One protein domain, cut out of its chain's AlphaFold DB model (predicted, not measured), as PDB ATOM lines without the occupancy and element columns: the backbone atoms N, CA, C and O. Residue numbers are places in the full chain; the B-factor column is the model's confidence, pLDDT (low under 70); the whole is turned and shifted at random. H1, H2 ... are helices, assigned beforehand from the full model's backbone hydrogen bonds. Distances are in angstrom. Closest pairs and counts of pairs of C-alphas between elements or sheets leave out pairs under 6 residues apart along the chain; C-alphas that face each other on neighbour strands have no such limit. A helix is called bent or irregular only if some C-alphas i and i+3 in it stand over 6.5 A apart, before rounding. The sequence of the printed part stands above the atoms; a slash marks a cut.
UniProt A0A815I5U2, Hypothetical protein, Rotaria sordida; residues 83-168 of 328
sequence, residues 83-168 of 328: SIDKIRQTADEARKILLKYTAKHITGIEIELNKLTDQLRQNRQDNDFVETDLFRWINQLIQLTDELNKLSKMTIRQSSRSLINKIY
ATOM      1  N   SER A  83      50.952  70.378  27.492       59.47
ATOM      2  CA  SER A  83      49.548  69.974  27.593       59.47
ATOM      3  C   SER A  83      49.308  68.629  26.910       59.47
ATOM      4  O   SER A  83      48.667  67.756  27.499       59.47
ATOM      5  N   ILE A  84      49.876  68.419  25.718       70.94
ATOM      6  CA  ILE A  84      49.819  67.140  24.996       70.94
ATOM      7  C   ILE A  84      50.490  66.027  25.806       70.94
ATOM      8  O   ILE A  84      49.918  64.944  25.946       70.94
ATOM      9  N   ASP A  85      51.664  66.283  26.381       75.88
ATOM     10  CA  ASP A  85      52.401  65.281  27.153       75.88
ATOM     11  C   ASP A  85      51.658  64.880  28.432       75.88
ATOM     12  O   ASP A  85      51.545  63.690  28.731       75.88
ATOM     13  N   LYS A  86      51.033  65.835  29.135       68.12
ATOM     14  CA  LYS A  86      50.153  65.526  30.277       68.12
ATOM     15  C   LYS A  86      48.955  64.672  29.874       68.12
ATOM     16  O   LYS A  86      48.587  63.752  30.608       68.12
ATOM     17  N   ILE A  87      48.346  64.949  28.718       66.88
ATOM     18  CA  ILE A  87      47.233  64.147  28.192       66.88
ATOM     19  C   ILE A  87      47.709  62.721  27.893       66.88
ATOM     20  O   ILE A  87      47.046  61.761  28.294       66.88
ATOM     21  N   ARG A  88      48.868  62.569  27.241       74.06
ATOM     22  CA  ARG A  88      49.467  61.260  26.936       74.06
ATOM     23  C   ARG A  88      49.774  60.471  28.202       74.06
ATOM     24  O   ARG A  88      49.329  59.333  28.314       74.06
ATOM     25  N   GLN A  89      50.438  61.090  29.177       74.50
ATOM     26  CA  GLN A  89      50.759  60.450  30.451       74.50
ATOM     27  C   GLN A  89      49.492  59.984  31.180       74.50
ATOM     28  O   GLN A  89      49.412  58.836  31.612       74.50
ATOM     29  N   THR A  90      48.472  60.844  31.255       69.62
ATOM     30  CA  THR A  90      47.192  60.503  31.896       69.62
ATOM     31  C   THR A  90      46.513  59.326  31.187       69.62
ATOM     32  O   THR A  90      45.992  58.417  31.836       69.62
ATOM     33  N   ALA A  91      46.539  59.304  29.851       69.25
ATOM     34  CA  ALA A  91      45.990  58.200  29.069       69.25
ATOM     35  C   ALA A  91      46.760  56.888  29.302       69.25
ATOM     36  O   ALA A  91      46.141  55.830  29.427       69.25
ATOM     37  N   ASP A  92      48.088  56.939  29.396       77.81
ATOM     38  CA  ASP A  92      48.924  55.761  29.645       77.81
ATOM     39  C   ASP A  92      48.744  55.197  31.057       77.81
ATOM     40  O   ASP A  92      48.664  53.978  31.234       77.81
ATOM     41  N   GLU A  93      48.619  56.058  32.065       74.38
ATOM     42  CA  GLU A  93      48.295  55.645  33.433       74.38
ATOM     43  C   GLU A  93      46.911  54.984  33.501       74.38
ATOM     44  O   GLU A  93      46.773  53.897  34.070       74.38
ATOM     45  N   ALA A  94      45.904  55.563  32.838       69.00
ATOM     46  CA  ALA A  94      44.567  54.977  32.754       69.00
ATOM     47  C   ALA A  94      44.577  53.601  32.062       69.00
ATOM     48  O   ALA A  94      43.971  52.653  32.568       69.00
ATOM     49  N   ARG A  95      45.316  53.452  30.951       77.69
ATOM     50  CA  ARG A  95      45.499  52.158  30.267       77.69
ATOM     51  C   ARG A  95      46.133  51.120  31.186       77.69
ATOM     52  O   ARG A  95      45.651  49.992  31.242       77.69
ATOM     53  N   LYS A  96      47.187  51.484  31.926       78.94
ATOM     54  CA  LYS A  96      47.856  50.573  32.870       78.94
ATOM     55  C   LYS A  96      46.913  50.106  33.976       78.94
ATOM     56  O   LYS A  96      46.895  48.917  34.292       78.94
ATOM     57  N   ILE A  97      46.125  51.014  34.550       74.75
ATOM     58  CA  ILE A  97      45.135  50.674  35.582       74.75
ATOM     59  C   ILE A  97      44.079  49.725  35.013       74.75
ATOM     60  O   ILE A  97      43.788  48.703  35.636       74.75
ATOM     61  N   LEU A  98      43.557  50.026  33.819       75.81
ATOM     62  CA  LEU A  98      42.569  49.195  33.139       75.81
ATOM     63  C   LEU A  98      43.110  47.782  32.901       75.81
ATOM     64  O   LEU A  98      42.498  46.821  33.351       75.81
ATOM     65  N   LEU A  99      44.286  47.659  32.276       80.81
ATOM     66  CA  LEU A  99      44.927  46.370  31.996       80.81
ATOM     67  C   LEU A  99      45.208  45.565  33.270       80.81
ATOM     68  O   LEU A  99      45.027  44.351  33.294       80.81
ATOM     69  N   LYS A 100      45.623  46.229  34.355       80.81
ATOM     70  CA  LYS A 100      45.845  45.568  35.646       80.81
ATOM     71  C   LYS A 100      44.540  45.038  36.241       80.81
ATOM     72  O   LYS A 100      44.521  43.936  36.788       80.81
ATOM     73  N   TYR A 101      43.464  45.820  36.162       77.50
ATOM     74  CA  TYR A 101      42.155  45.414  36.660       77.50
ATOM     75  C   TYR A 101      41.584  44.254  35.841       77.50
ATOM     76  O   TYR A 101      41.151  43.265  36.429       77.50
ATOM     77  N   THR A 102      41.639  44.332  34.506       78.69
ATOM     78  CA  THR A 102      41.149  43.261  33.628       78.69
ATOM     79  C   THR A 102      41.932  41.971  33.830       78.69
ATOM     80  O   THR A 102      41.315  40.926  34.009       78.69
ATOM     81  N   ALA A 103      43.266  42.037  33.903       81.06
ATOM     82  CA  ALA A 103      44.099  40.870  34.177       81.06
ATOM     83  C   ALA A 103      43.745  40.229  35.526       81.06
ATOM     84  O   ALA A 103      43.466  39.036  35.584       81.06
ATOM     85  N   LYS A 104      43.663  41.024  36.605       82.81
ATOM     86  CA  LYS A 104      43.283  40.520  37.935       82.81
ATOM     87  C   LYS A 104      41.895  39.872  37.928       82.81
ATOM     88  O   LYS A 104      41.696  38.850  38.578       82.81
ATOM     89  N   HIS A 105      40.944  40.476  37.220       80.69
ATOM     90  CA  HIS A 105      39.579  39.977  37.116       80.69
ATOM     91  C   HIS A 105      39.511  38.642  36.365       80.69
ATOM     92  O   HIS A 105      38.881  37.706  36.847       80.69
ATOM     93  N   ILE A 106      40.204  38.529  35.225       84.19
ATOM     94  CA  ILE A 106      40.291  37.287  34.442       84.19
ATOM     95  C   ILE A 106      40.947  36.180  35.272       84.19
ATOM     96  O   ILE A 106      40.369  35.106  35.401       84.19
ATOM     97  N   THR A 107      42.084  36.459  35.917       87.75
ATOM     98  CA  THR A 107      42.758  35.474  36.780       87.75
ATOM     99  C   THR A 107      41.868  35.021  37.942       87.75
ATOM    100  O   THR A 107      41.873  33.848  38.300       87.75
ATOM    101  N   GLY A 108      41.066  35.920  38.526       86.25
ATOM    102  CA  GLY A 108      40.091  35.554  39.558       86.25
ATOM    103  C   GLY A 108      39.023  34.578  39.051       86.25
ATOM    104  O   GLY A 108      38.727  33.593  39.725       86.25
ATOM    105  N   ILE A 109      38.493  34.812  37.847       87.06
ATOM    106  CA  ILE A 109      37.526  33.911  37.198       87.06
ATOM    107  C   ILE A 109      38.166  32.551  36.893       87.06
ATOM    108  O   ILE A 109      37.547  31.523  37.150       87.06
ATOM    109  N   GLU A 110      39.398  32.527  36.379       88.94
ATOM    110  CA  GLU A 110      40.126  31.283  36.090       88.94
ATOM    111  C   GLU A 110      40.309  30.419  37.343       88.94
ATOM    112  O   GLU A 110      40.131  29.202  37.285       88.94
ATOM    113  N   ILE A 111      40.621  31.031  38.492       91.31
ATOM    114  CA  ILE A 111      40.757  30.318  39.772       91.31
ATOM    115  C   ILE A 111      39.433  29.655  40.175       91.31
ATOM    116  O   ILE A 111      39.420  28.466  40.502       91.31
ATOM    117  N   GLU A 112      38.319  30.388  40.132       90.31
ATOM    118  CA  GLU A 112      37.004  29.840  40.496       90.31
ATOM    119  C   GLU A 112      36.520  28.778  39.496       90.31
ATOM    120  O   GLU A 112      35.944  27.765  39.898       90.31
ATOM    121  N   LEU A 113      36.817  28.942  38.203       91.12
ATOM    122  CA  LEU A 113      36.515  27.941  37.180       91.12
ATOM    123  C   LEU A 113      37.306  26.641  37.398       91.12
ATOM    124  O   LEU A 113      36.749  25.547  37.272       91.12
ATOM    125  N   ASN A 114      38.589  26.743  37.756       92.00
ATOM    126  CA  ASN A 114      39.413  25.578  38.086       92.00
ATOM    127  C   ASN A 114      38.880  24.856  39.328       92.00
ATOM    128  O   ASN A 114      38.721  23.639  39.309       92.00
ATOM    129  N   LYS A 115      38.496  25.603  40.368       92.25
ATOM    130  CA  LYS A 115      37.884  25.041  41.579       92.25
ATOM    131  C   LYS A 115      36.589  24.287  41.277       92.25
ATOM    132  O   LYS A 115      36.388  23.186  41.785       92.25
ATOM    133  N   LEU A 116      35.723  24.848  40.431       90.50
ATOM    134  CA  LEU A 116      34.511  24.167  39.978       90.50
ATOM    135  C   LEU A 116      34.840  22.900  39.175       90.50
ATOM    136  O   LEU A 116      34.204  21.863  39.353       90.50
ATOM    137  N   THR A 117      35.860  22.963  38.318       90.19
ATOM    138  CA  THR A 117      36.328  21.814  37.531       90.19
ATOM    139  C   THR A 117      36.804  20.672  38.432       90.19
ATOM    140  O   THR A 117      36.470  19.513  38.181       90.19
ATOM    141  N   ASP A 118      37.533  20.984  39.502       91.44
ATOM    142  CA  ASP A 118      37.998  19.991  40.470       91.44
ATOM    143  C   ASP A 118      36.835  19.384  41.265       91.44
ATOM    144  O   ASP A 118      36.769  18.163  41.413       91.44
ATOM    145  N   GLN A 119      35.854  20.199  41.673       87.62
ATOM    146  CA  GLN A 119      34.622  19.709  42.301       87.62
ATOM    147  C   GLN A 119      33.861  18.741  41.387       87.62
ATOM    148  O   GLN A 119      33.435  17.677  41.834       87.62
ATOM    149  N   LEU A 120      33.710  19.069  40.100       85.94
ATOM    150  CA  LEU A 120      33.048  18.196  39.124       85.94
ATOM    151  C   LEU A 120      33.789  16.865  38.946       85.94
ATOM    152  O   LEU A 120      33.160  15.814  38.835       85.94
ATOM    153  N   ARG A 121      35.129  16.896  38.921       88.00
ATOM    154  CA  ARG A 121      35.958  15.687  38.809       88.00
ATOM    155  C   ARG A 121      35.818  14.787  40.030       88.00
ATOM    156  O   ARG A 121      35.629  13.589  39.847       88.00
ATOM    157  N   GLN A 122      35.880  15.359  41.231       86.75
ATOM    158  CA  GLN A 122      35.769  14.612  42.481       86.75
ATOM    159  C   GLN A 122      34.396  13.939  42.606       86.75
ATOM    160  O   GLN A 122      34.320  12.723  42.724       86.75
ATOM    161  N   ASN A 123      33.306  14.690  42.425       84.75
ATOM    162  CA  ASN A 123      31.956  14.122  42.538       84.75
ATOM    163  C   ASN A 123      31.652  13.076  41.450       84.75
ATOM    164  O   ASN A 123      30.897  12.135  41.679       84.75
ATOM    165  N   ARG A 124      32.267  13.193  40.263       83.25
ATOM    166  CA  ARG A 124      32.183  12.154  39.226       83.25
ATOM    167  C   ARG A 124      32.961  10.887  39.601       83.25
ATOM    168  O   ARG A 124      32.539   9.807  39.203       83.25
ATOM    169  N   GLN A 125      34.086  11.002  40.311       85.00
ATOM    170  CA  GLN A 125      34.836   9.846  40.818       85.00
ATOM    171  C   GLN A 125      34.082   9.134  41.942       85.00
ATOM    172  O   GLN A 125      34.028   7.907  41.946       85.00
ATOM    173  N   ASP A 126      33.462   9.904  42.832       82.38
ATOM    174  CA  ASP A 126      32.692   9.384  43.967       82.38
ATOM    175  C   ASP A 126      31.314   8.837  43.535       82.38
ATOM    176  O   ASP A 126      30.697   8.057  44.255       82.38
ATOM    177  N   ASN A 127      30.862   9.191  42.321       76.81
ATOM    178  CA  ASN A 127      29.585   8.801  41.709       76.81
ATOM    179  C   ASN A 127      28.359   9.118  42.592       76.81
ATOM    180  O   ASN A 127      27.341   8.428  42.528       76.81
ATOM    181  N   ASP A 128      28.480  10.173  43.401       71.88
ATOM    182  CA  ASP A 128      27.553  10.576  44.461       71.88
ATOM    183  C   ASP A 128      27.021  11.993  44.192       71.88
ATOM    184  O   ASP A 128      27.324  12.945  44.906       71.88
ATOM    185  N   PHE A 129      26.299  12.171  43.083       76.44
ATOM    186  CA  PHE A 129      25.691  13.460  42.745       76.44
ATOM    187  C   PHE A 129      24.196  13.323  42.474       76.44
ATOM    188  O   PHE A 129      23.742  12.378  41.826       76.44
ATOM    189  N   VAL A 130      23.437  14.311  42.941       75.38
ATOM    190  CA  VAL A 130      21.985  14.414  42.747       75.38
ATOM    191  C   VAL A 130      21.626  15.640  41.896       75.38
ATOM    192  O   VAL A 130      22.462  16.487  41.581       75.38
ATOM    193  N   GLU A 131      20.362  15.760  41.490       72.50
ATOM    194  CA  GLU A 131      19.881  16.832  40.598       72.50
ATOM    195  C   GLU A 131      20.109  18.246  41.167       72.50
ATOM    196  O   GLU A 131      20.329  19.202  40.418       72.50
ATOM    197  N   THR A 132      20.136  18.388  42.495       72.38
ATOM    198  CA  THR A 132      20.447  19.652  43.177       72.38
ATOM    199  C   THR A 132      21.915  20.065  43.021       72.38
ATOM    200  O   THR A 132      22.196  21.262  42.909       72.38
ATOM    201  N   ASP A 133      22.847  19.111  42.934       78.12
ATOM    202  CA  ASP A 133      24.267  19.379  42.681       78.12
ATOM    203  C   ASP A 133      24.497  19.867  41.257       78.12
ATOM    204  O   ASP A 133      25.189  20.864  41.044       78.12
ATOM    205  N   LEU A 134      23.831  19.226  40.291       73.81
ATOM    206  CA  LEU A 134      23.833  19.658  38.895       73.81
ATOM    207  C   LEU A 134      23.301  21.090  38.771       73.81
ATOM    208  O   LEU A 134      23.939  21.934  38.140       73.81
ATOM    209  N   PHE A 135      22.178  21.396  39.429       72.31
ATOM    210  CA  PHE A 135      21.607  22.742  39.439       72.31
ATOM    211  C   PHE A 135      22.562  23.771  40.064       72.31
ATOM    212  O   PHE A 135      22.725  24.878  39.547       72.31
ATOM    213  N   ARG A 136      23.243  23.410  41.158       80.00
ATOM    214  CA  ARG A 136      24.249  24.258  41.812       80.00
ATOM    215  C   ARG A 136      25.428  24.568  40.886       80.00
ATOM    216  O   ARG A 136      25.775  25.741  40.750       80.00
ATOM    217  N   TRP A 137      26.010  23.568  40.224       80.88
ATOM    218  CA  TRP A 137      27.149  23.774  39.319       80.88
ATOM    219  C   TRP A 137      26.771  24.572  38.070       80.88
ATOM    220  O   TRP A 137      27.530  25.444  37.647       80.88
ATOM    221  N   ILE A 138      25.578  24.335  37.514       77.25
ATOM    222  CA  ILE A 138      25.045  25.131  36.398       77.25
ATOM    223  C   ILE A 138      24.921  26.605  36.807       77.25
ATOM    224  O   ILE A 138      25.381  27.482  36.078       77.25
ATOM    225  N   ASN A 139      24.382  26.893  37.995       77.19
ATOM    226  CA  ASN A 139      24.287  28.269  38.490       77.19
ATOM    227  C   ASN A 139      25.660  28.914  38.719       77.19
ATOM    228  O   ASN A 139      25.833  30.090  38.405       77.19
ATOM    229  N   GLN A 140      26.647  28.165  39.218       81.12
ATOM    230  CA  GLN A 140      28.017  28.669  39.373       81.12
ATOM    231  C   GLN A 140      28.656  29.018  38.018       81.12
ATOM    232  O   GLN A 140      29.286  30.068  37.897       81.12
ATOM    233  N   LEU A 141      28.439  28.209  36.972       81.75
ATOM    234  CA  LEU A 141      28.893  28.529  35.610       81.75
ATOM    235  C   LEU A 141      28.204  29.773  35.040       81.75
ATOM    236  O   LEU A 141      28.867  30.615  34.429       81.75
ATOM    237  N   ILE A 142      26.892  29.913  35.248       79.19
ATOM    238  CA  ILE A 142      26.138  31.100  34.822       79.19
ATOM    239  C   ILE A 142      26.672  32.354  35.532       79.19
ATOM    240  O   ILE A 142      26.913  33.364  34.876       79.19
ATOM    241  N   GLN A 143      26.948  32.281  36.838       81.00
ATOM    242  CA  GLN A 143      27.544  33.389  37.594       81.00
ATOM    243  C   GLN A 143      28.933  33.775  37.068       81.00
ATOM    244  O   GLN A 143      29.188  34.957  36.848       81.00
ATOM    245  N   LEU A 144      29.816  32.803  36.805       83.44
ATOM    246  CA  LEU A 144      31.141  33.071  36.226       83.44
ATOM    247  C   LEU A 144      31.043  33.692  34.825       83.44
ATOM    248  O   LEU A 144      31.816  34.589  34.486       83.44
ATOM    249  N   THR A 145      30.061  33.259  34.032       78.75
ATOM    250  CA  THR A 145      29.777  33.820  32.703       78.75
ATOM    251  C   THR A 145      29.295  35.270  32.806       78.75
ATOM    252  O   THR A 145      29.729  36.128  32.036       78.75
ATOM    253  N   ASP A 146      28.447  35.578  33.787       77.25
ATOM    254  CA  ASP A 146      27.985  36.938  34.063       77.25
ATOM    255  C   ASP A 146      29.120  37.852  34.538       77.25
ATOM    256  O   ASP A 146      29.219  38.982  34.056       77.25
ATOM    257  N   GLU A 147      29.991  37.384  35.438       79.25
ATOM    258  CA  GLU A 147      31.184  38.134  35.854       79.25
ATOM    259  C   GLU A 147      32.094  38.418  34.653       79.25
ATOM    260  O   GLU A 147      32.498  39.564  34.445       79.25
ATOM    261  N   LEU A 148      32.348  37.426  33.794       79.25
ATOM    262  CA  LEU A 148      33.136  37.611  32.571       79.25
ATOM    263  C   LEU A 148      32.515  38.679  31.650       79.25
ATOM    264  O   LEU A 148      33.214  39.561  31.146       79.25
ATOM    265  N   ASN A 149      31.190  38.660  31.501       71.75
ATOM    266  CA  ASN A 149      30.437  39.620  30.694       71.75
ATOM    267  C   ASN A 149      30.320  41.021  31.324       71.75
ATOM    268  O   ASN A 149      29.873  41.949  30.652       71.75
ATOM    269  N   LYS A 150      30.726  41.247  32.582       69.62
ATOM    270  CA  LYS A 150      30.796  42.614  33.142       69.62
ATOM    271  C   LYS A 150      31.926  43.435  32.522       69.62
ATOM    272  O   LYS A 150      31.794  44.653  32.414       69.62
ATOM    273  N   LEU A 151      33.002  42.788  32.068       58.56
ATOM    274  CA  LEU A 151      34.132  43.459  31.415       58.56
ATOM    275  C   LEU A 151      33.739  44.100  30.072       58.56
ATOM    276  O   LEU A 151      34.279  45.147  29.721       58.56
ATOM    277  N   SER A 152      32.757  43.538  29.354       51.41
ATOM    278  CA  SER A 152      32.276  44.074  28.068       51.41
ATOM    279  C   SER A 152      31.422  45.346  28.198       51.41
ATOM    280  O   SER A 152      31.073  45.954  27.189       51.41
ATOM    281  N   LYS A 153      31.114  45.782  29.430       50.78
ATOM    282  CA  LYS A 153      30.301  46.977  29.725       50.78
ATOM    283  C   LYS A 153      31.115  48.191  30.185       50.78
ATOM    284  O   LYS A 153      30.534  49.218  30.530       50.78
ATOM    285  N   MET A 154      32.448  48.104  30.206       51.81
ATOM    286  CA  MET A 154      33.301  49.255  30.516       51.81
ATOM    287  C   MET A 154      33.238  50.289  29.385       51.81
ATOM    288  O   MET A 154      33.621  50.008  28.253       51.81
ATOM    289  N   THR A 155      32.781  51.502  29.698       45.19
ATOM    290  CA  THR A 155      32.766  52.638  28.767       45.19
ATOM    291  C   THR A 155      33.717  53.730  29.241       45.19
ATOM    292  O   THR A 155      33.839  54.008  30.433       45.19
ATOM    293  N   ILE A 156      34.419  54.354  28.296       50.31
ATOM    294  CA  ILE A 156      35.299  55.497  28.559       50.31
ATOM    295  C   ILE A 156      34.482  56.759  28.291       50.31
ATOM    296  O   ILE A 156      34.054  56.983  27.160       50.31
ATOM    297  N   ARG A 157      34.264  57.593  29.313       43.72
ATOM    298  CA  ARG A 157      33.625  58.906  29.145       43.72
ATOM    299  C   ARG A 157      34.676  60.013  29.104       43.72
ATOM    300  O   ARG A 157      35.659  59.987  29.840       43.72
ATOM    301  N   GLN A 158      34.455  60.990  28.231       41.97
ATOM    302  CA  GLN A 158      35.249  62.213  28.156       41.97
ATOM    303  C   GLN A 158      34.483  63.330  28.867       41.97
ATOM    304  O   GLN A 158      33.308  63.549  28.582       41.97
ATOM    305  N   SER A 159      35.137  64.027  29.795       39.22
ATOM    306  CA  SER A 159      34.577  65.204  30.460       39.22
ATOM    307  C   SER A 159      35.434  66.421  30.135       39.22
ATOM    308  O   SER A 159      36.584  66.523  30.562       39.22
ATOM    309  N   SER A 160      34.854  67.376  29.419       40.44
ATOM    310  CA  SER A 160      35.449  68.673  29.122       40.44
ATOM    311  C   SER A 160      34.971  69.710  30.141       40.44
ATOM    312  O   SER A 160      33.946  70.369  29.974       40.44
ATOM    313  N   ARG A 161      35.732  69.892  31.224       40.16
ATOM    314  CA  ARG A 161      35.665  71.124  32.023       40.16
ATOM    315  C   ARG A 161      37.064  71.737  32.071       40.16
ATOM    316  O   ARG A 161      37.984  71.119  32.591       40.16
ATOM    317  N   SER A 162      37.160  72.929  31.466       39.31
ATOM    318  CA  SER A 162      38.322  73.813  31.240       39.31
ATOM    319  C   SER A 162      39.423  73.290  30.305       39.31
ATOM    320  O   SER A 162      40.301  72.584  30.781       39.31
ATOM    321  N   LEU A 163      39.370  73.678  29.013       40.56
ATOM    322  CA  LEU A 163      40.414  73.706  27.946       40.56
ATOM    323  C   LEU A 163      41.435  72.546  27.816       40.56
ATOM    324  O   LEU A 163      42.289  72.573  26.938       40.56
ATOM    325  N   ILE A 164      41.323  71.497  28.622       35.72
ATOM    326  CA  ILE A 164      42.091  70.259  28.609       35.72
ATOM    327  C   ILE A 164      41.066  69.151  28.847       35.72
ATOM    328  O   ILE A 164      40.410  69.110  29.891       35.72
ATOM    329  N   ASN A 165      40.920  68.249  27.876       32.00
ATOM    330  CA  ASN A 165      40.161  67.016  28.060       32.00
ATOM    331  C   ASN A 165      40.866  66.180  29.129       32.00
ATOM    332  O   ASN A 165      41.895  65.560  28.862       32.00
ATOM    333  N   LYS A 166      40.327  66.164  30.347       38.00
ATOM    334  CA  LYS A 166      40.762  65.216  31.367       38.00
ATOM    335  C   LYS A 166      39.879  63.979  31.289       38.00
ATOM    336  O   LYS A 166      38.660  64.052  31.437       38.00
ATOM    337  N   ILE A 167      40.515  62.842  31.035       36.28
ATOM    338  CA  ILE A 167      39.884  61.531  31.135       36.28
ATOM    339  C   ILE A 167      39.849  61.176  32.619       36.28
ATOM    340  O   ILE A 167      40.890  61.096  33.266       36.28
ATOM    341  N   TYR A 168      38.652  60.955  33.146       38.19
ATOM    342  CA  TYR A 168      38.443  60.336  34.448       38.19
ATOM    343  C   TYR A 168      37.540  59.122  34.238       38.19
ATOM    344  O   TYR A 168      36.589  59.180  33.458       38.19
TER     345      TYR A 168
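What this domain is: This is residues 83 to 168 of the 328 residues of the protein "Hypothetical protein" of Rotaria sordida (UniProt A0A815I5U2). This is a long, thin helical hairpin: H1 runs nearly the whole length of a rod, and the shorter H2 folds back beside it, the opposite way. Beyond H2 a tail without a named element, residues 154 to 168, runs on toward the end of the rod where H1 begins and hooks back there, residues 158 to 159 making a short antiparallel pairing with residues 166 to 167. The printed part has 86 residues with two named helices, H1 then H2, and no named strand; its class is all helix. It is extended, with a radius of gyration of the C-alphas of 20.8 A and spans of 67 by 17 by 10 A.

How they stand to each other: Begin with H1, residues 83 to 126, and go on through a tight link of 4 residues to H2, residues 131 to 153. The two helices form a hairpin and run opposite ways at a shallow tilt of 10 degrees. They touch, H1 with residues 102 to 116 alone; look for the closest C-alphas at Ile 109 and Leu 144, 6.5 A apart. In H1 every O i to N i+4 pair is within hydrogen-bond range; in H2 16 of 19 are.

Where its parts are: Find C-alpha 83 at (49.548, 69.974, 27.593); from there H1 runs 65.0 A to C-alpha 126 at (32.692, 9.384, 43.967). H2 starts at C-alpha 131 and runs 33.7 A to C-alpha 153 at (30.301, 46.977, 29.725). It is neither bent nor irregular, but only just: C-alphas 148 and 151 are 6.0 A apart.

The domain as a whole: The two C-alphas farthest apart, those of Asn 127 and Leu 163, are 67.2 A apart. The printed part has no cut. In the B-factor column, the mean pLDDT of the printed part is 71.9; look for values under 70 at residues 83, 86 to 87, 90 to 91, 94 and 150 to 168.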